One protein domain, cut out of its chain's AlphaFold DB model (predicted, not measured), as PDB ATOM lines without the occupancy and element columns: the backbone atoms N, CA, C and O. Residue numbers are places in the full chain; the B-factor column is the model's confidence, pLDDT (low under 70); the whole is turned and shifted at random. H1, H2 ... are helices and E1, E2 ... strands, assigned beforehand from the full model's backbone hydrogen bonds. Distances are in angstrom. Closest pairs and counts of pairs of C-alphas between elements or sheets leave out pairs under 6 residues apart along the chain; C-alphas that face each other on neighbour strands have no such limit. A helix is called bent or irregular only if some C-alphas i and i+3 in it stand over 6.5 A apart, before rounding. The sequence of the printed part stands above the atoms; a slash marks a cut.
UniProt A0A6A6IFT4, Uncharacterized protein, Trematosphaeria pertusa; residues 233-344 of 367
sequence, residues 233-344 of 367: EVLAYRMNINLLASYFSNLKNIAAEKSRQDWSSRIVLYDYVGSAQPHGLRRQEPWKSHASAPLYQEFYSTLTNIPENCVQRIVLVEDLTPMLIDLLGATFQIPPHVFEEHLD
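AT A GLANCE: This is residues 233 to 344 of the 367 residues of an uncharacterized protein of Trematosphaeria pertusa (UniProt A0A6A6IFT4). A narrow three-stranded sheet makes one end of an elongated model, and a group of helices, H1, H2, H4 and H5, makes the other. H3 lies between them, packing on H4 and grazing the sheet. The 112 printed residues hold five named helices and three named strands, in the order H1 H2 E1 E2 H3 E3 H4 H5, a mixed class; the sheet order is E2, E1, E3, all antiparallel. The whole is only just compact, close to loose, with a radius of gyration of the C-alphas of 15.5 A and spans of 51 by 27 by 25 A.

HOW THE PARTS SIT: H1, residues 233 to 247, and H2, residues 249 to 253, touch only at the corner, closest at the C-alphas of Ala 245 and Leu 251, 4.8 A. H2 is only just irregular: C-alphas 250 and 253 are 6.8 A apart. E1, residues 267 to 273, and E2, residues 281 to 284, form a hairpin, with N 271 and O 282 at 2.9 A. H3, residues 296 to 304, only grazes the sheet with residues 302 to 304. E3, residues 310 to 317, is antiparallel to E1, with N 270 and O 314 at 2.8 A. E2, H3 and E3 make a split strand-helix-strand unit, two strands running the same way with E1 between them; its crossover is right-handed. H4, residues 322 to 332, touches H3 at a steep tilt of 53 degrees, closest at the C-alphas of Tyr 300 and Thr 331, 5.9 A. With residues 233 to 238 alone H1 touches H4, closest at the C-alphas of Val 234 and Ala 330, 5.4 A. H5, residues 336 to 343, touches H2, closest at the C-alphas of Leu 251 and Glu 340, 6.4 A. Every O i to N i+4 pair is within hydrogen-bond range in H3 and H4, against 10 of 11 in H1, 2 of 4 in H5 and 0 of 1 in H2, where 1 of 2 O i to N i+3 pairs is.

IN THESE COORDINATES: H1 begins at C-alpha 233 (54.765, 28.976, 4.238) and is 21.8 A long. E1 measures 19.0 A, E3 19.4 A and H4 15.4 A. H5 ends at C-alpha 343 (34.336, 20.955, -0.177).

THE WHOLE: The C-alphas of Ser 246 and Ala 276, the two farthest apart, are 51.5 A apart. The printed part has no cut; the links H2 to E1 and E2 to H3 are long. Mean pLDDT of the printed part is 91.8, with residues 278 to 279 under 70.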
ATOM      1  N   GLU A 233      55.580  28.885   5.453       97.56
ATOM      2  CA  GLU A 233      54.765  28.976   4.238       97.56
ATOM      3  C   GLU A 233      53.340  28.466   4.477       97.56
ATOM      4  O   GLU A 233      52.368  29.127   4.118       97.56
ATOM      5  N   VAL A 234      53.227  27.316   5.146       97.31
ATOM      6  CA  VAL A 234      51.952  26.694   5.526       97.31
ATOM      7  C   VAL A 234      51.198  27.612   6.488       97.31
ATOM      8  O   VAL A 234      50.011  27.876   6.297       97.31
ATOM      9  N   LEU A 235      51.899  28.175   7.478       97.06
ATOM     10  CA  LEU A 235      51.322  29.136   8.421       97.06
ATOM     11  C   LEU A 235      50.836  30.411   7.722       97.06
ATOM     12  O   LEU A 235      49.718  30.853   7.978       97.06
ATOM     13  N   ALA A 236      51.636  30.989   6.824       97.88
ATOM     14  CA  ALA A 236      51.254  32.183   6.073       97.88
ATOM     15  C   ALA A 236      50.018  31.928   5.196       97.88
ATOM     16  O   ALA A 236      49.091  32.741   5.171       97.88
ATOM     17  N   TYR A 237      49.968  30.777   4.524       98.00
ATOM     18  CA  TYR A 237      48.824  30.381   3.714       98.00
ATOM     19  C   TYR A 237      47.556  30.185   4.566       98.00
ATOM     20  O   TYR A 237      46.508  30.756   4.250       98.00
ATOM     21  N   ARG A 238      47.660  29.497   5.711       97.38
ATOM     22  CA  ARG A 238      46.553  29.338   6.671       97.38
ATOM     23  C   ARG A 238      46.065  30.679   7.225       97.38
ATOM     24  O   ARG A 238      44.859  30.902   7.318       97.38
ATOM     25  N   MET A 239      46.971  31.598   7.559       97.69
ATOM     26  CA  MET A 239      46.603  32.950   8.004       97.69
ATOM     27  C   MET A 239      45.802  33.698   6.932       97.69
ATOM     28  O   MET A 239      44.801  34.337   7.259       97.69
ATOM     29  N   ASN A 240      46.188  33.574   5.659       97.69
ATOM     30  CA  ASN A 240      45.451  34.168   4.544       97.69
ATOM     31  C   ASN A 240      44.059  33.544   4.374       97.69
ATOM     32  O   ASN A 240      43.093  34.282   4.178       97.69
ATOM     33  N   ILE A 241      43.926  32.218   4.499       96.81
ATOM     34  CA  ILE A 241      42.617  31.542   4.499       96.81
ATOM     35  C   ILE A 241      41.730  32.097   5.611       96.81
ATOM     36  O   ILE A 241      40.593  32.484   5.350       96.81
ATOM     37  N   ASN A 242      42.246  32.171   6.838       97.19
ATOM     38  CA  ASN A 242      41.480  32.632   7.994       97.19
ATOM     39  C   ASN A 242      41.050  34.097   7.839       97.19
ATOM     40  O   ASN A 242      39.905  34.443   8.135       97.19
ATOM     41  N   LEU A 243      41.937  34.949   7.314       97.25
ATOM     42  CA  LEU A 243      41.611  36.334   6.992       97.25
ATOM     43  C   LEU A 243      40.484  36.400   5.954       97.25
ATOM     44  O   LEU A 243      39.495  37.090   6.176       97.25
ATOM     45  N   LEU A 244      40.586  35.654   4.853       96.44
ATOM     46  CA  LEU A 244      39.555  35.632   3.814       96.44
ATOM     47  C   LEU A 244      38.222  35.077   4.330       96.44
ATOM     48  O   LEU A 244      37.175  35.646   4.037       96.44
ATOM     49  N   ALA A 245      38.238  34.030   5.153       95.38
ATOM     50  CA  ALA A 245      37.035  33.455   5.752       95.38
ATOM     51  C   ALA A 245      36.318  34.411   6.724       95.38
ATOM     52  O   ALA A 245      35.114  34.263   6.950       95.38
ATOM     53  N   SER A 246      37.021  35.418   7.262       96.31
ATOM     54  CA  SER A 246      36.390  36.490   8.044       96.31
ATOM     55  C   SER A 246      35.520  37.420   7.187       96.31
ATOM     56  O   SER A 246      34.523  37.943   7.681       96.31
ATOM     57  N   TYR A 247      35.845  37.566   5.897       96.75
ATOM     58  CA  TYR A 247      35.093  38.383   4.938       96.75
ATOM     59  C   TYR A 247      34.096  37.563   4.106       96.75
ATOM     60  O   TYR A 247      33.040  38.072   3.737       96.75
ATOM     61  N   PHE A 248      34.408  36.296   3.822       93.38
ATOM     62  CA  PHE A 248      33.647  35.435   2.917       93.38
ATOM     63  C   PHE A 248      33.146  34.185   3.639       93.38
ATOM     64  O   PHE A 248      33.902  33.262   3.943       93.38
ATOM     65  N   SER A 249      31.836  34.128   3.892       90.19
ATOM     66  CA  SER A 249      31.222  33.047   4.670       90.19
ATOM     67  C   SER A 249      31.327  31.667   4.021       90.19
ATOM     68  O   SER A 249      31.321  30.673   4.742       90.19
ATOM     69  N   ASN A 250      31.430  31.587   2.695       86.75
ATOM     70  CA  ASN A 250      31.605  30.326   1.969       86.75
ATOM     71  C   ASN A 250      32.993  29.699   2.205       86.75
ATOM     72  O   ASN A 250      33.124  28.481   2.204       86.75
ATOM     73  N   LEU A 251      34.014  30.498   2.535       92.00
ATOM     74  CA  LEU A 251      35.357  29.984   2.838       92.00
ATOM     75  C   LEU A 251      35.492  29.422   4.263       92.00
ATOM     76  O   LEU A 251      36.541  28.878   4.611       92.00
ATOM     77  N   LYS A 252      34.446  29.502   5.096       91.06
ATOM     78  CA  LYS A 252      34.473  28.981   6.475       91.06
ATOM     79  C   LYS A 252      34.735  27.476   6.542       91.06
ATOM     80  O   LYS A 252      35.373  27.030   7.488       91.06
ATOM     81  N   ASN A 253      34.289  26.710   5.544       88.62
ATOM     82  CA  ASN A 253      34.547  25.268   5.486       88.62
ATOM     83  C   ASN A 253      36.035  24.962   5.258       88.62
ATOM     84  O   ASN A 253      36.562  24.006   5.812       88.62
ATOM     85  N   ILE A 254      36.724  25.809   4.494       92.25
ATOM     86  CA  ILE A 254      38.163  25.694   4.212       92.25
ATOM     87  C   ILE A 254      38.988  26.095   5.438       92.25
ATOM     88  O   ILE A 254      40.004  25.483   5.766       92.25
ATOM     89  N   ALA A 255      38.520  27.126   6.144       93.44
ATOM     90  CA  ALA A 255      39.096  27.597   7.397       93.44
ATOM     91  C   ALA A 255      38.778  26.688   8.601       93.44
ATOM     92  O   ALA A 255      39.144  27.025   9.724       93.44
ATOM     93  N   ALA A 256      38.093  25.557   8.401       90.94
ATOM     94  CA  ALA A 256      37.785  24.636   9.484       90.94
ATOM     95  C   ALA A 256      39.071  24.041  10.078       90.94
ATOM     96  O   ALA A 256      39.967  23.624   9.355       90.94
ATOM     97  N   GLU A 257      39.139  23.967  11.405       88.69
ATOM     98  CA  GLU A 257      40.259  23.334  12.121       88.69
ATOM     99  C   GLU A 257      40.030  21.839  12.352       88.69
ATOM    100  O   GLU A 257      40.963  21.096  12.640       88.69
ATOM    101  N   LYS A 258      38.773  21.396  12.255       85.62
ATOM    102  CA  LYS A 258      38.366  20.022  12.544       85.62
ATOM    103  C   LYS A 258      37.931  19.323  11.268       85.62
ATOM    104  O   LYS A 258      37.030  19.791  10.573       85.62
ATOM    105  N   SER A 259      38.520  18.163  11.027       85.38
ATOM    106  CA  SER A 259      38.124  17.197  10.005       85.38
ATOM    107  C   SER A 259      37.761  15.864  10.655       85.38
ATOM    108  O   SER A 259      37.959  15.664  11.852       85.38
ATOM    109  N   ARG A 260      37.195  14.935   9.874       82.81
ATOM    110  CA  ARG A 260      36.914  13.572  10.352       82.81
ATOM    111  C   ARG A 260      38.192  12.835  10.754       82.81
ATOM    112  O   ARG A 260      38.135  11.955  11.604       82.81
ATOM    113  N   GLN A 261      39.306  13.181  10.116       84.00
ATOM    114  CA  GLN A 261      40.628  12.609  10.334       84.00
ATOM    115  C   GLN A 261      41.655  13.747  10.257       84.00
ATOM    116  O   GLN A 261      41.511  14.633   9.411       84.00
ATOM    117  N   ASP A 262      42.660  13.753  11.135       81.81
ATOM    118  CA  ASP A 262      43.690  14.807  11.168       81.81
ATOM    119  C   ASP A 262      44.547  14.770   9.895       81.81
ATOM    120  O   ASP A 262      44.766  15.775   9.219       81.81
ATOM    121  N   TRP A 263      44.963  13.563   9.524       86.69
ATOM    122  CA  TRP A 263      45.594  13.226   8.261       86.69
ATOM    123  C   TRP A 263      45.030  11.889   7.804       86.69
ATOM    124  O   TRP A 263      44.959  10.953   8.589       86.69
ATOM    125  N   SER A 264      44.593  11.811   6.553       77.31
ATOM    126  CA  SER A 264      44.108  10.557   5.964       77.31
ATOM    127  C   SER A 264      44.106  10.552   4.452       77.31
ATOM    128  O   SER A 264      43.636   9.608   3.818       77.31
ATOM    129  N   SER A 265      44.618  11.617   3.852       79.44
ATOM    130  CA  SER A 265      44.488  11.828   2.432       79.44
ATOM    131  C   SER A 265      45.421  10.893   1.683       79.44
ATOM    132  O   SER A 265      46.646  10.999   1.760       79.44
ATOM    133  N   ARG A 266      44.835   9.974   0.920       91.75
ATOM    134  CA  ARG A 266      45.572   9.216  -0.080       91.75
ATOM    135  C   ARG A 266      45.910  10.144  -1.236       91.75
ATOM    136  O   ARG A 266      45.019  10.742  -1.841       91.75
ATOM    137  N   ILE A 267      47.199  10.244  -1.546       94.81
ATOM    138  CA  ILE A 267      47.691  11.002  -2.694       94.81
ATOM    139  C   ILE A 267      48.319  10.024  -3.677       94.81
ATOM    140  O   ILE A 267      49.260   9.302  -3.339       94.81
ATOM    141  N   VAL A 268      47.792  10.010  -4.898       96.38
ATOM    142  CA  VAL A 268      48.279   9.170  -5.992       96.38
ATOM    143  C   VAL A 268      48.808  10.068  -7.099       96.38
ATOM    144  O   VAL A 268      48.094  10.923  -7.617       96.38
ATOM    145  N   LEU A 269      50.063   9.863  -7.478       96.81
ATOM    146  CA  LEU A 269      50.712  10.565  -8.577       96.81
ATOM    147  C   LEU A 269      50.672   9.690  -9.826       96.81
ATOM    148  O   LEU A 269      51.055   8.521  -9.782       96.81
ATOM    149  N   TYR A 270      50.235  10.264 -10.936       96.38
ATOM    150  CA  TYR A 270      50.272   9.649 -12.255       96.38
ATOM    151  C   TYR A 270      51.184  10.475 -13.156       96.38
ATOM    152  O   TYR A 270      50.813  11.560 -13.601       96.38
ATOM    153  N   ASP A 271      52.377   9.950 -13.411       95.44
ATOM    154  CA  ASP A 271      53.379  10.570 -14.270       95.44
ATOM    155  C   ASP A 271      53.267  10.007 -15.686       95.44
ATOM    156  O   ASP A 271      53.439   8.806 -15.901       95.44
ATOM    157  N   TYR A 272      52.999  10.879 -16.652       93.00
ATOM    158  CA  TYR A 272      53.003  10.571 -18.075       93.00
ATOM    159  C   TYR A 272      54.397  10.821 -18.630       93.00
ATOM    160  O   TYR A 272      54.835  11.959 -18.792       93.00
ATOM    161  N   VAL A 273      55.096   9.739 -18.931       92.19
ATOM    162  CA  VAL A 273      56.435   9.734 -19.500       92.19
ATOM    163  C   VAL A 273      56.337   9.806 -21.020       92.19
ATOM    164  O   VAL A 273      55.676   8.981 -21.645       92.19
ATOM    165  N   GLY A 274      57.032  10.768 -21.627       86.19
ATOM    166  CA  GLY A 274      57.009  11.021 -23.074       86.19
ATOM    167  C   GLY A 274      57.788  10.010 -23.923       86.19
ATOM    168  O   GLY A 274      58.266  10.366 -24.997       86.19
ATOM    169  N   SER A 275      57.992   8.779 -23.447       81.19
ATOM    170  CA  SER A 275      58.743   7.779 -24.208       81.19
ATOM    171  C   SER A 275      57.900   7.236 -25.364       81.19
ATOM    172  O   SER A 275      56.676   7.174 -25.291       81.19
ATOM    173  N   ALA A 276      58.561   6.791 -26.436       75.00
ATOM    174  CA  ALA A 276      57.907   6.167 -27.589       75.00
ATOM    175  C   ALA A 276      57.184   4.841 -27.255       75.00
ATOM    176  O   ALA A 276      56.630   4.201 -28.148       75.00
ATOM    177  N   GLN A 277      57.210   4.399 -25.993       73.81
ATOM    178  CA  GLN A 277      56.562   3.170 -25.573       73.81
ATOM    179  C   GLN A 277      55.119   3.413 -25.097       73.81
ATOM    180  O   GLN A 277      54.860   4.335 -24.324       73.81
ATOM    181  N   PRO A 278      54.176   2.533 -25.474       60.44
ATOM    182  CA  PRO A 278      52.747   2.658 -25.164       60.44
ATOM    183  C   PRO A 278      52.381   2.468 -23.678       60.44
ATOM    184  O   PRO A 278      51.201   2.475 -23.332       60.44
ATOM    185  N   HIS A 279      53.356   2.312 -22.776       62.28
ATOM    186  CA  HIS A 279      53.145   2.113 -21.334       62.28
ATOM    187  C   HIS A 279      53.767   3.227 -20.477       62.28
ATOM    188  O   HIS A 279      54.211   2.992 -19.358       62.28
ATOM    189  N   GLY A 280      53.788   4.458 -20.990       77.00
ATOM    190  CA  GLY A 280      54.394   5.619 -20.332       77.00
ATOM    191  C   GLY A 280      53.710   6.126 -19.052       77.00
ATOM    192  O   GLY A 280      54.055   7.211 -18.609       77.00
ATOM    193  N   LEU A 281      52.752   5.414 -18.450       89.25
ATOM    194  CA  LEU A 281      52.077   5.868 -17.228       89.25
ATOM    195  C   LEU A 281      52.718   5.244 -15.986       89.25
ATOM    196  O   LEU A 281      52.601   4.041 -15.752       89.25
ATOM    197  N   ARG A 282      53.352   6.064 -15.146       93.31
ATOM    198  CA  ARG A 282      53.917   5.634 -13.862       93.31
ATOM    199  C   ARG A 282      53.033   6.108 -12.713       93.31
ATOM    200  O   ARG A 282      52.935   7.302 -12.448       93.31
ATOM    201  N   ARG A 283      52.432   5.155 -12.000       95.00
ATOM    202  CA  ARG A 283      51.670   5.407 -10.771       95.00
ATOM    203  C   ARG A 283      52.598   5.390  -9.558       95.00
ATOM    204  O   ARG A 283      53.389   4.460  -9.410       95.00
ATOM    205  N   GLN A 284      52.483   6.379  -8.678       95.69
ATOM    206  CA  GLN A 284      53.244   6.462  -7.431       95.69
ATOM    207  C   GLN A 284      52.326   6.845  -6.267       95.69
ATOM    208  O   GLN A 284      51.430   7.668  -6.422       95.69
ATOM    209  N   GLU A 285      52.565   6.263  -5.097       95.88
ATOM    210  CA  GLU A 285      51.896   6.617  -3.839       95.88
ATOM    211  C   GLU A 285      52.984   6.912  -2.809       95.88
ATOM    212  O   GLU A 285      53.517   5.974  -2.209       95.88
ATOM    213  N   PRO A 286      53.391   8.185  -2.664       95.06
ATOM    214  CA  PRO A 286      54.570   8.516  -1.870       95.06
ATOM    215  C   PRO A 286      54.394   8.210  -0.381       95.06
ATOM    216  O   PRO A 286      55.323   7.744   0.274       95.06
ATOM    217  N   TRP A 287      53.180   8.404   0.138       93.81
ATOM    218  CA  TRP A 287      52.860   8.213   1.548       93.81
ATOM    219  C   TRP A 287      51.965   6.992   1.723       93.81
ATOM    220  O   TRP A 287      50.765   7.042   1.474       93.81
ATOM    221  N   LYS A 288      52.573   5.877   2.144       86.50
ATOM    222  CA  LYS A 288      51.852   4.628   2.447       86.50
ATOM    223  C   LYS A 288      51.121   4.677   3.789       86.50
ATOM    224  O   LYS A 288      50.164   3.939   3.989       86.50
ATOM    225  N   SER A 289      51.610   5.496   4.722       86.44
ATOM    226  CA  SER A 289      50.993   5.661   6.035       86.44
ATOM    227  C   SER A 289      49.989   6.803   6.001       86.44
ATOM    228  O   SER A 289      50.334   7.935   5.666       86.44
ATOM    229  N   HIS A 290      48.764   6.499   6.414       84.75
ATOM    230  CA  HIS A 290      47.707   7.485   6.619       84.75
ATOM    231  C   HIS A 290      47.716   8.050   8.044       84.75
ATOM    232  O   HIS A 290      46.887   8.885   8.359       84.75
ATOM    233  N   ALA A 291      48.628   7.612   8.920       86.56
ATOM    234  CA  ALA A 291      48.576   7.964  10.340       86.56
ATOM    235  C   ALA A 291      49.083   9.382  10.648       86.56
ATOM    236  O   ALA A 291      48.654   9.994  11.621       86.56
ATOM    237  N   SER A 292      50.019   9.899   9.848       90.12
ATOM    238  CA  SER A 292      50.669  11.185  10.108       90.12
ATOM    239  C   SER A 292      50.985  11.913   8.815       90.12
ATOM    240  O   SER A 292      51.486  11.300   7.869       90.12
ATOM    241  N   ALA A 293      50.748  13.223   8.801       92.19
ATOM    242  CA  ALA A 293      51.127  14.053   7.672       92.19
ATOM    243  C   ALA A 293      52.650  14.119   7.511       92.19
ATOM    244  O   ALA A 293      53.371  14.158   8.514       92.19
ATOM    245  N   PRO A 294      53.147  14.153   6.264       94.81
ATOM    246  CA  PRO A 294      54.554  14.392   6.007       94.81
ATOM    247  C   PRO A 294      54.938  15.818   6.402       94.81
ATOM    248  O   PRO A 294      54.112  16.736   6.431       94.81
ATOM    249  N   LEU A 295      56.230  16.026   6.654       95.50
ATOM    250  CA  LEU A 295      56.767  17.371   6.831       95.50
ATOM    251  C   LEU A 295      56.616  18.168   5.531       95.50
ATOM    252  O   LEU A 295      56.764  17.622   4.438       95.50
ATOM    253  N   TYR A 296      56.398  19.481   5.636       96.62
ATOM    254  CA  TYR A 296      56.191  20.337   4.462       96.62
ATOM    255  C   TYR A 296      57.321  20.227   3.426       96.62
ATOM    256  O   TYR A 296      57.051  20.143   2.235       96.62
ATOM    257  N   GLN A 297      58.584  20.157   3.857       97.06
ATOM    258  CA  GLN A 297      59.722  20.024   2.941       97.06
ATOM    259  C   GLN A 297      59.710  18.689   2.176       97.06
ATOM    260  O   GLN A 297      60.027  18.649   0.985       97.06
ATOM    261  N   GLU A 298      59.322  17.599   2.838       96.25
ATOM    262  CA  GLU A 298      59.153  16.286   2.210       96.25
ATOM    263  C   GLU A 298      57.976  16.309   1.229       96.25
ATOM    264  O   GLU A 298      58.111  15.871   0.087       96.25
ATOM    265  N   PHE A 299      56.849  16.895   1.638       97.00
ATOM    266  CA  PHE A 299      55.669  17.070   0.798       97.00
ATOM    267  C   PHE A 299      55.984  17.872  -0.470       97.00
ATOM    268  O   PHE A 299      55.753  17.403  -1.587       97.00
ATOM    269  N   TYR A 300      56.587  19.048  -0.293       97.56
ATOM    270  CA  TYR A 300      56.987  19.947  -1.364       97.56
ATOM    271  C   TYR A 300      57.949  19.256  -2.328       97.56
ATOM    272  O   TYR A 300      57.693  19.214  -3.530       97.56
ATOM    273  N   SER A 301      59.039  18.674  -1.816       97.25
ATOM    274  CA  SER A 301      60.039  18.008  -2.659       97.25
ATOM    275  C   SER A 301      59.453  16.817  -3.411       97.25
ATOM    276  O   SER A 301      59.717  16.671  -4.596       97.25
ATOM    277  N   THR A 302      58.594  16.018  -2.787       96.62
ATOM    278  CA  THR A 302      57.944  14.872  -3.436       96.62
ATOM    279  C   THR A 302      57.064  15.300  -4.610       96.62
ATOM    280  O   THR A 302      57.131  14.705  -5.687       96.62
ATOM    281  N   LEU A 303      56.244  16.340  -4.430       96.44
ATOM    282  CA  LEU A 303      55.328  16.789  -5.479       96.44
ATOM    283  C   LEU A 303      56.032  17.565  -6.596       96.44
ATOM    284  O   LEU A 303      55.660  17.413  -7.762       96.44
ATOM    285  N   THR A 304      57.053  18.354  -6.257       96.12
ATOM    286  CA  THR A 304      57.785  19.207  -7.211       96.12
ATOM    287  C   THR A 304      58.940  18.497  -7.912       96.12
ATOM    288  O   THR A 304      59.319  18.907  -9.008       96.12
ATOM    289  N   ASN A 305      59.472  17.408  -7.348       96.31
ATOM    290  CA  ASN A 305      60.489  16.585  -7.996       96.31
ATOM    291  C   ASN A 305      59.841  15.720  -9.088       96.31
ATOM    292  O   ASN A 305      59.373  14.596  -8.862       96.31
ATOM    293  N   ILE A 306      59.728  16.314 -10.272       95.31
ATOM    294  CA  ILE A 306      59.175  15.702 -11.475       95.31
ATOM    295  C   ILE A 306      60.339  15.086 -12.272       95.31
ATOM    296  O   ILE A 306      61.294  15.800 -12.574       95.31
ATOM    297  N   PRO A 307      60.288  13.785 -12.627       93.69
ATOM    298  CA  PRO A 307      61.307  13.154 -13.462       93.69
ATOM    299  C   PRO A 307      61.504  13.894 -14.789       93.69
ATOM    300  O   PRO A 307      60.526  14.324 -15.393       93.69
ATOM    301  N   GLU A 308      62.739  13.971 -15.290       93.19
ATOM    302  CA  GLU A 308      63.079  14.715 -16.520       93.19
ATOM    303  C   GLU A 308      62.284  14.268 -17.757       93.19
ATOM    304  O   GLU A 308      62.025  15.048 -18.668       93.19
ATOM    305  N   ASN A 309      61.876  13.001 -17.792       92.44
ATOM    306  CA  ASN A 309      61.103  12.411 -18.880       92.44
ATOM    307  C   ASN A 309      59.578  12.504 -18.684       92.44
ATOM    308  O   ASN A 309      58.829  12.012 -19.533       92.44
ATOM    309  N   CYS A 310      59.108  13.094 -17.582       93.88
ATOM    310  CA  CYS A 310      57.692  13.281 -17.291       93.88
ATOM    311  C   CYS A 310      57.170  14.533 -18.004       93.88
ATOM    312  O   CYS A 310      57.569  15.657 -17.712       93.88
ATOM    313  N   VAL A 311      56.251  14.331 -18.947       92.81
ATOM    314  CA  VAL A 311      55.593  15.406 -19.699       92.81
ATOM    315  C   VAL A 311      54.444  16.009 -18.896       92.81
ATOM    316  O   VAL A 311      54.163  17.200 -19.008       92.81
ATOM    317  N   GLN A 312      53.761  15.191 -18.093       93.00
ATOM    318  CA  GLN A 312      52.618  15.621 -17.299       93.00
ATOM    319  C   GLN A 312      52.503  14.782 -16.027       93.00
ATOM    320  O   GLN A 312      52.502  13.557 -16.094       93.00
ATOM    321  N   ARG A 313      52.325  15.439 -14.878       95.12
ATOM    322  CA  ARG A 313      51.972  14.797 -13.607       95.12
ATOM    323  C   ARG A 313      50.528  15.129 -13.254       95.12
ATOM    324  O   ARG A 313      50.161  16.300 -13.201       95.12
ATOM    325  N   ILE A 314      49.721  14.107 -12.994       95.25
ATOM    326  CA  ILE A 314      48.388  14.249 -12.403       95.25
ATOM    327  C   ILE A 314      48.490  13.870 -10.928       95.25
ATOM    328  O   ILE A 314      48.956  12.781 -10.595       95.25
ATOM    329  N   VAL A 315      48.050  14.771 -10.053       96.06
ATOM    330  CA  VAL A 315      47.974  14.542  -8.608       96.06
ATOM    331  C   VAL A 315      46.518  14.267  -8.266       96.06
ATOM    332  O   VAL A 315      45.680  15.159  -8.371       96.06
ATOM    333  N   LEU A 316      46.207  13.029  -7.892       95.12
ATOM    334  CA  LEU A 316      44.892  12.662  -7.381       95.12
ATOM    335  C   LEU A 316      44.919  12.675  -5.863       95.12
ATOM    336  O   LEU A 316      45.809  12.092  -5.243       95.12
ATOM    337  N   VAL A 317      43.918  13.323  -5.287       93.81
ATOM    338  CA  VAL A 317      43.735  13.467  -3.848       93.81
ATOM    339  C   VAL A 317      42.386  12.858  -3.498       93.81
ATOM    340  O   VAL A 317      41.377  13.254  -4.071       93.81
ATOM    341  N   GLU A 318      42.378  11.881  -2.594       90.50
ATOM    342  CA  GLU A 318      41.142  11.210  -2.172       90.50
ATOM    343  C   GLU A 318      40.260  12.105  -1.296       90.50
ATOM    344  O   GLU A 318      39.052  12.159  -1.504       90.50
ATOM    345  N   ASP A 319      40.860  12.824  -0.345       89.56
ATOM    346  CA  ASP A 319      40.135  13.691   0.586       89.56
ATOM    347  C   ASP A 319      40.925  14.971   0.889       89.56
ATOM    348  O   ASP A 319      42.153  14.938   1.008       89.56
ATOM    349  N   LEU A 320      40.222  16.094   1.028       92.56
ATOM    350  CA  LEU A 320      40.779  17.424   1.278       92.56
ATOM    351  C   LEU A 320      40.610  17.813   2.751       92.56
ATOM    352  O   LEU A 320      39.720  18.580   3.117       92.56
ATOM    353  N   THR A 321      41.501  17.315   3.608       92.38
ATOM    354  CA  THR A 321      41.561  17.768   5.005       92.38
ATOM    355  C   THR A 321      42.121  19.196   5.094       92.38
ATOM    356  O   THR A 321      42.883  19.611   4.214       92.38
ATOM    357  N   PRO A 322      41.820  19.961   6.161       92.88
ATOM    358  CA  PRO A 322      42.372  21.301   6.353       92.88
ATOM    359  C   PRO A 322      43.899  21.345   6.244       92.88
ATOM    360  O   PRO A 322      44.443  22.206   5.557       92.88
ATOM    361  N   MET A 323      44.593  20.382   6.854       94.12
ATOM    362  CA  MET A 323      46.051  20.304   6.773       94.12
ATOM    363  C   MET A 323      46.534  20.052   5.341       94.12
ATOM    364  O   MET A 323      47.497  20.681   4.905       94.12
ATOM    365  N   LEU A 324      45.866  19.179   4.578       95.44
ATOM    366  CA  LEU A 324      46.244  18.961   3.184       95.44
ATOM    367  C   LEU A 324      45.975  20.193   2.313       95.44
ATOM    368  O   LEU A 324      46.780  20.500   1.436       95.44
ATOM    369  N   ILE A 325      44.879  20.913   2.556       95.94
ATOM    370  CA  ILE A 325      44.588  22.177   1.869       95.94
ATOM    371  C   ILE A 325      45.717  23.178   2.103       95.94
ATOM    372  O   ILE A 325      46.147  23.828   1.150       95.94
ATOM    373  N   ASP A 326      46.240  23.269   3.328       96.56
ATOM    374  CA  ASP A 326      47.370  24.156   3.602       96.56
ATOM    375  C   ASP A 326      48.638  23.709   2.881       96.56
ATOM    376  O   ASP A 326      49.334  24.538   2.300       96.56
ATOM    377  N   LEU A 327      48.930  22.406   2.876       97.06
ATOM    378  CA  LEU A 327      50.100  21.855   2.192       97.06
ATOM    379  C   LEU A 327      50.025  22.076   0.674       97.06
ATOM    380  O   LEU A 327      50.985  22.567   0.082       97.06
ATOM    381  N   LEU A 328      48.896  21.757   0.034       97.12
ATOM    382  CA  LEU A 328      48.687  21.948  -1.407       97.12
ATOM    383  C   LEU A 328      48.670  23.429  -1.778       97.12
ATOM    384  O   LEU A 328      49.314  23.836  -2.746       97.12
ATOM    385  N   GLY A 329      47.949  24.231  -1.000       97.56
ATOM    386  CA  GLY A 329      47.829  25.663  -1.198       97.56
ATOM    387  C   GLY A 329      49.163  26.384  -1.052       97.56
ATOM    388  O   GLY A 329      49.511  27.177  -1.921       97.56
ATOM    389  N   ALA A 330      49.960  26.048  -0.037       97.94
ATOM    390  CA  ALA A 330      51.311  26.581   0.118       97.94
ATOM    391  C   ALA A 330      52.262  26.094  -0.993       97.94
ATOM    392  O   ALA A 330      53.033  26.890  -1.522       97.94
ATOM    393  N   THR A 331      52.175  24.819  -1.391       97.56
ATOM    394  CA  THR A 331      53.064  24.223  -2.410       97.56
ATOM    395  C   THR A 331      52.826  24.804  -3.803       97.56
ATOM    396  O   THR A 331      53.779  25.119  -4.512       97.56
ATOM    397  N   PHE A 332      51.563  24.952  -4.209       97.12
ATOM    398  CA  PHE A 332      51.184  25.334  -5.576       97.12
ATOM    399  C   PHE A 332      50.590  26.741  -5.688       97.12
ATOM    400  O   PHE A 332      50.211  27.151  -6.782       97.12
ATOM    401  N   GLN A 333      50.487  27.475  -4.577       96.88
ATOM    402  CA  GLN A 333      49.834  28.789  -4.506       96.88
ATOM    403  C   GLN A 333      48.388  28.755  -5.030       96.88
ATOM    404  O   GLN A 333      47.921  29.692  -5.678       96.88
ATOM    405  N   ILE A 334      47.674  27.655  -4.763       96.06
ATOM    406  CA  ILE A 334      46.282  27.481  -5.192       96.06
ATOM    407  C   ILE A 334      45.408  28.471  -4.413       96.06
ATOM    408  O   ILE A 334      45.463  28.486  -3.185       96.06
ATOM    409  N   PRO A 335      44.580  29.291  -5.077       96.12
ATOM    410  CA  PRO A 335      43.651  30.168  -4.379       96.12
ATOM    411  C   PRO A 335      42.630  29.376  -3.541       96.12
ATOM    412  O   PRO A 335      42.061  28.407  -4.049       96.12
ATOM    413  N   PRO A 336      42.286  29.814  -2.312       94.75
ATOM    414  CA  PRO A 336      41.376  29.072  -1.439       94.75
ATOM    415  C   PRO A 336      40.018  28.739  -2.066       94.75
ATOM    416  O   PRO A 336      39.500  27.653  -1.845       94.75
ATOM    417  N   HIS A 337      39.457  29.623  -2.899       93.00
ATOM    418  CA  HIS A 337      38.155  29.398  -3.538       93.00
ATOM    419  C   HIS A 337      38.111  28.151  -4.437       93.00
ATOM    420  O   HIS A 337      37.035  27.608  -4.648       93.00
ATOM    421  N   VAL A 338      39.257  27.665  -4.927       93.62
ATOM    422  CA  VAL A 338      39.326  26.425  -5.716       93.62
ATOM    423  C   VAL A 338      38.969  25.209  -4.856       93.62
ATOM    424  O   VAL A 338      38.305  24.293  -5.327       93.62
ATOM    425  N   PHE A 339      39.350  25.201  -3.574       94.25
ATOM    426  CA  PHE A 339      38.996  24.111  -2.658       94.25
ATOM    427  C   PHE A 339      37.541  24.191  -2.185       94.25
ATOM    428  O   PHE A 339      36.987  23.178  -1.768       94.25
ATOM    429  N   GLU A 340      36.919  25.373  -2.243       90.56
ATOM    430  CA  GLU A 340      35.530  25.575  -1.816       90.56
ATOM    431  C   GLU A 340      34.562  24.707  -2.617       90.56
ATOM    432  O   GLU A 340      33.751  24.001  -2.027       90.56
ATOM    433  N   GLU A 341      34.715  24.690  -3.942       81.25
ATOM    434  CA  GLU A 341      33.871  23.909  -4.851       81.25
ATOM    435  C   GLU A 341      33.957  22.405  -4.560       81.25
ATOM    436  O   GLU A 341      32.957  21.693  -4.622       81.25
ATOM    437  N   HIS A 342      35.144  21.922  -4.187       84.12
ATOM    438  CA  HIS A 342      35.364  20.517  -3.843       84.12
ATOM    439  C   HIS A 342      34.892  20.159  -2.432       84.12
ATOM    440  O   HIS A 342      34.568  19.001  -2.163       84.12
ATOM    441  N   LEU A 343      34.856  21.136  -1.525       86.50
ATOM    442  CA  LEU A 343      34.336  20.955  -0.177       86.50
ATOM    443  C   LEU A 343      32.827  21.190  -0.091       86.50
ATOM    444  O   LEU A 343      32.212  20.730   0.878       86.50
ATOM    445  N   ASP A 344      32.199  21.839  -1.073       76.94
ATOM    446  CA  ASP A 344      30.743  21.921  -1.120       76.94
ATOM    447  C   ASP A 344      30.167  20.498  -1.175       76.94
ATOM    448  O   ASP A 344      30.534  19.668  -2.004       76.94
TER     449      ASP A 344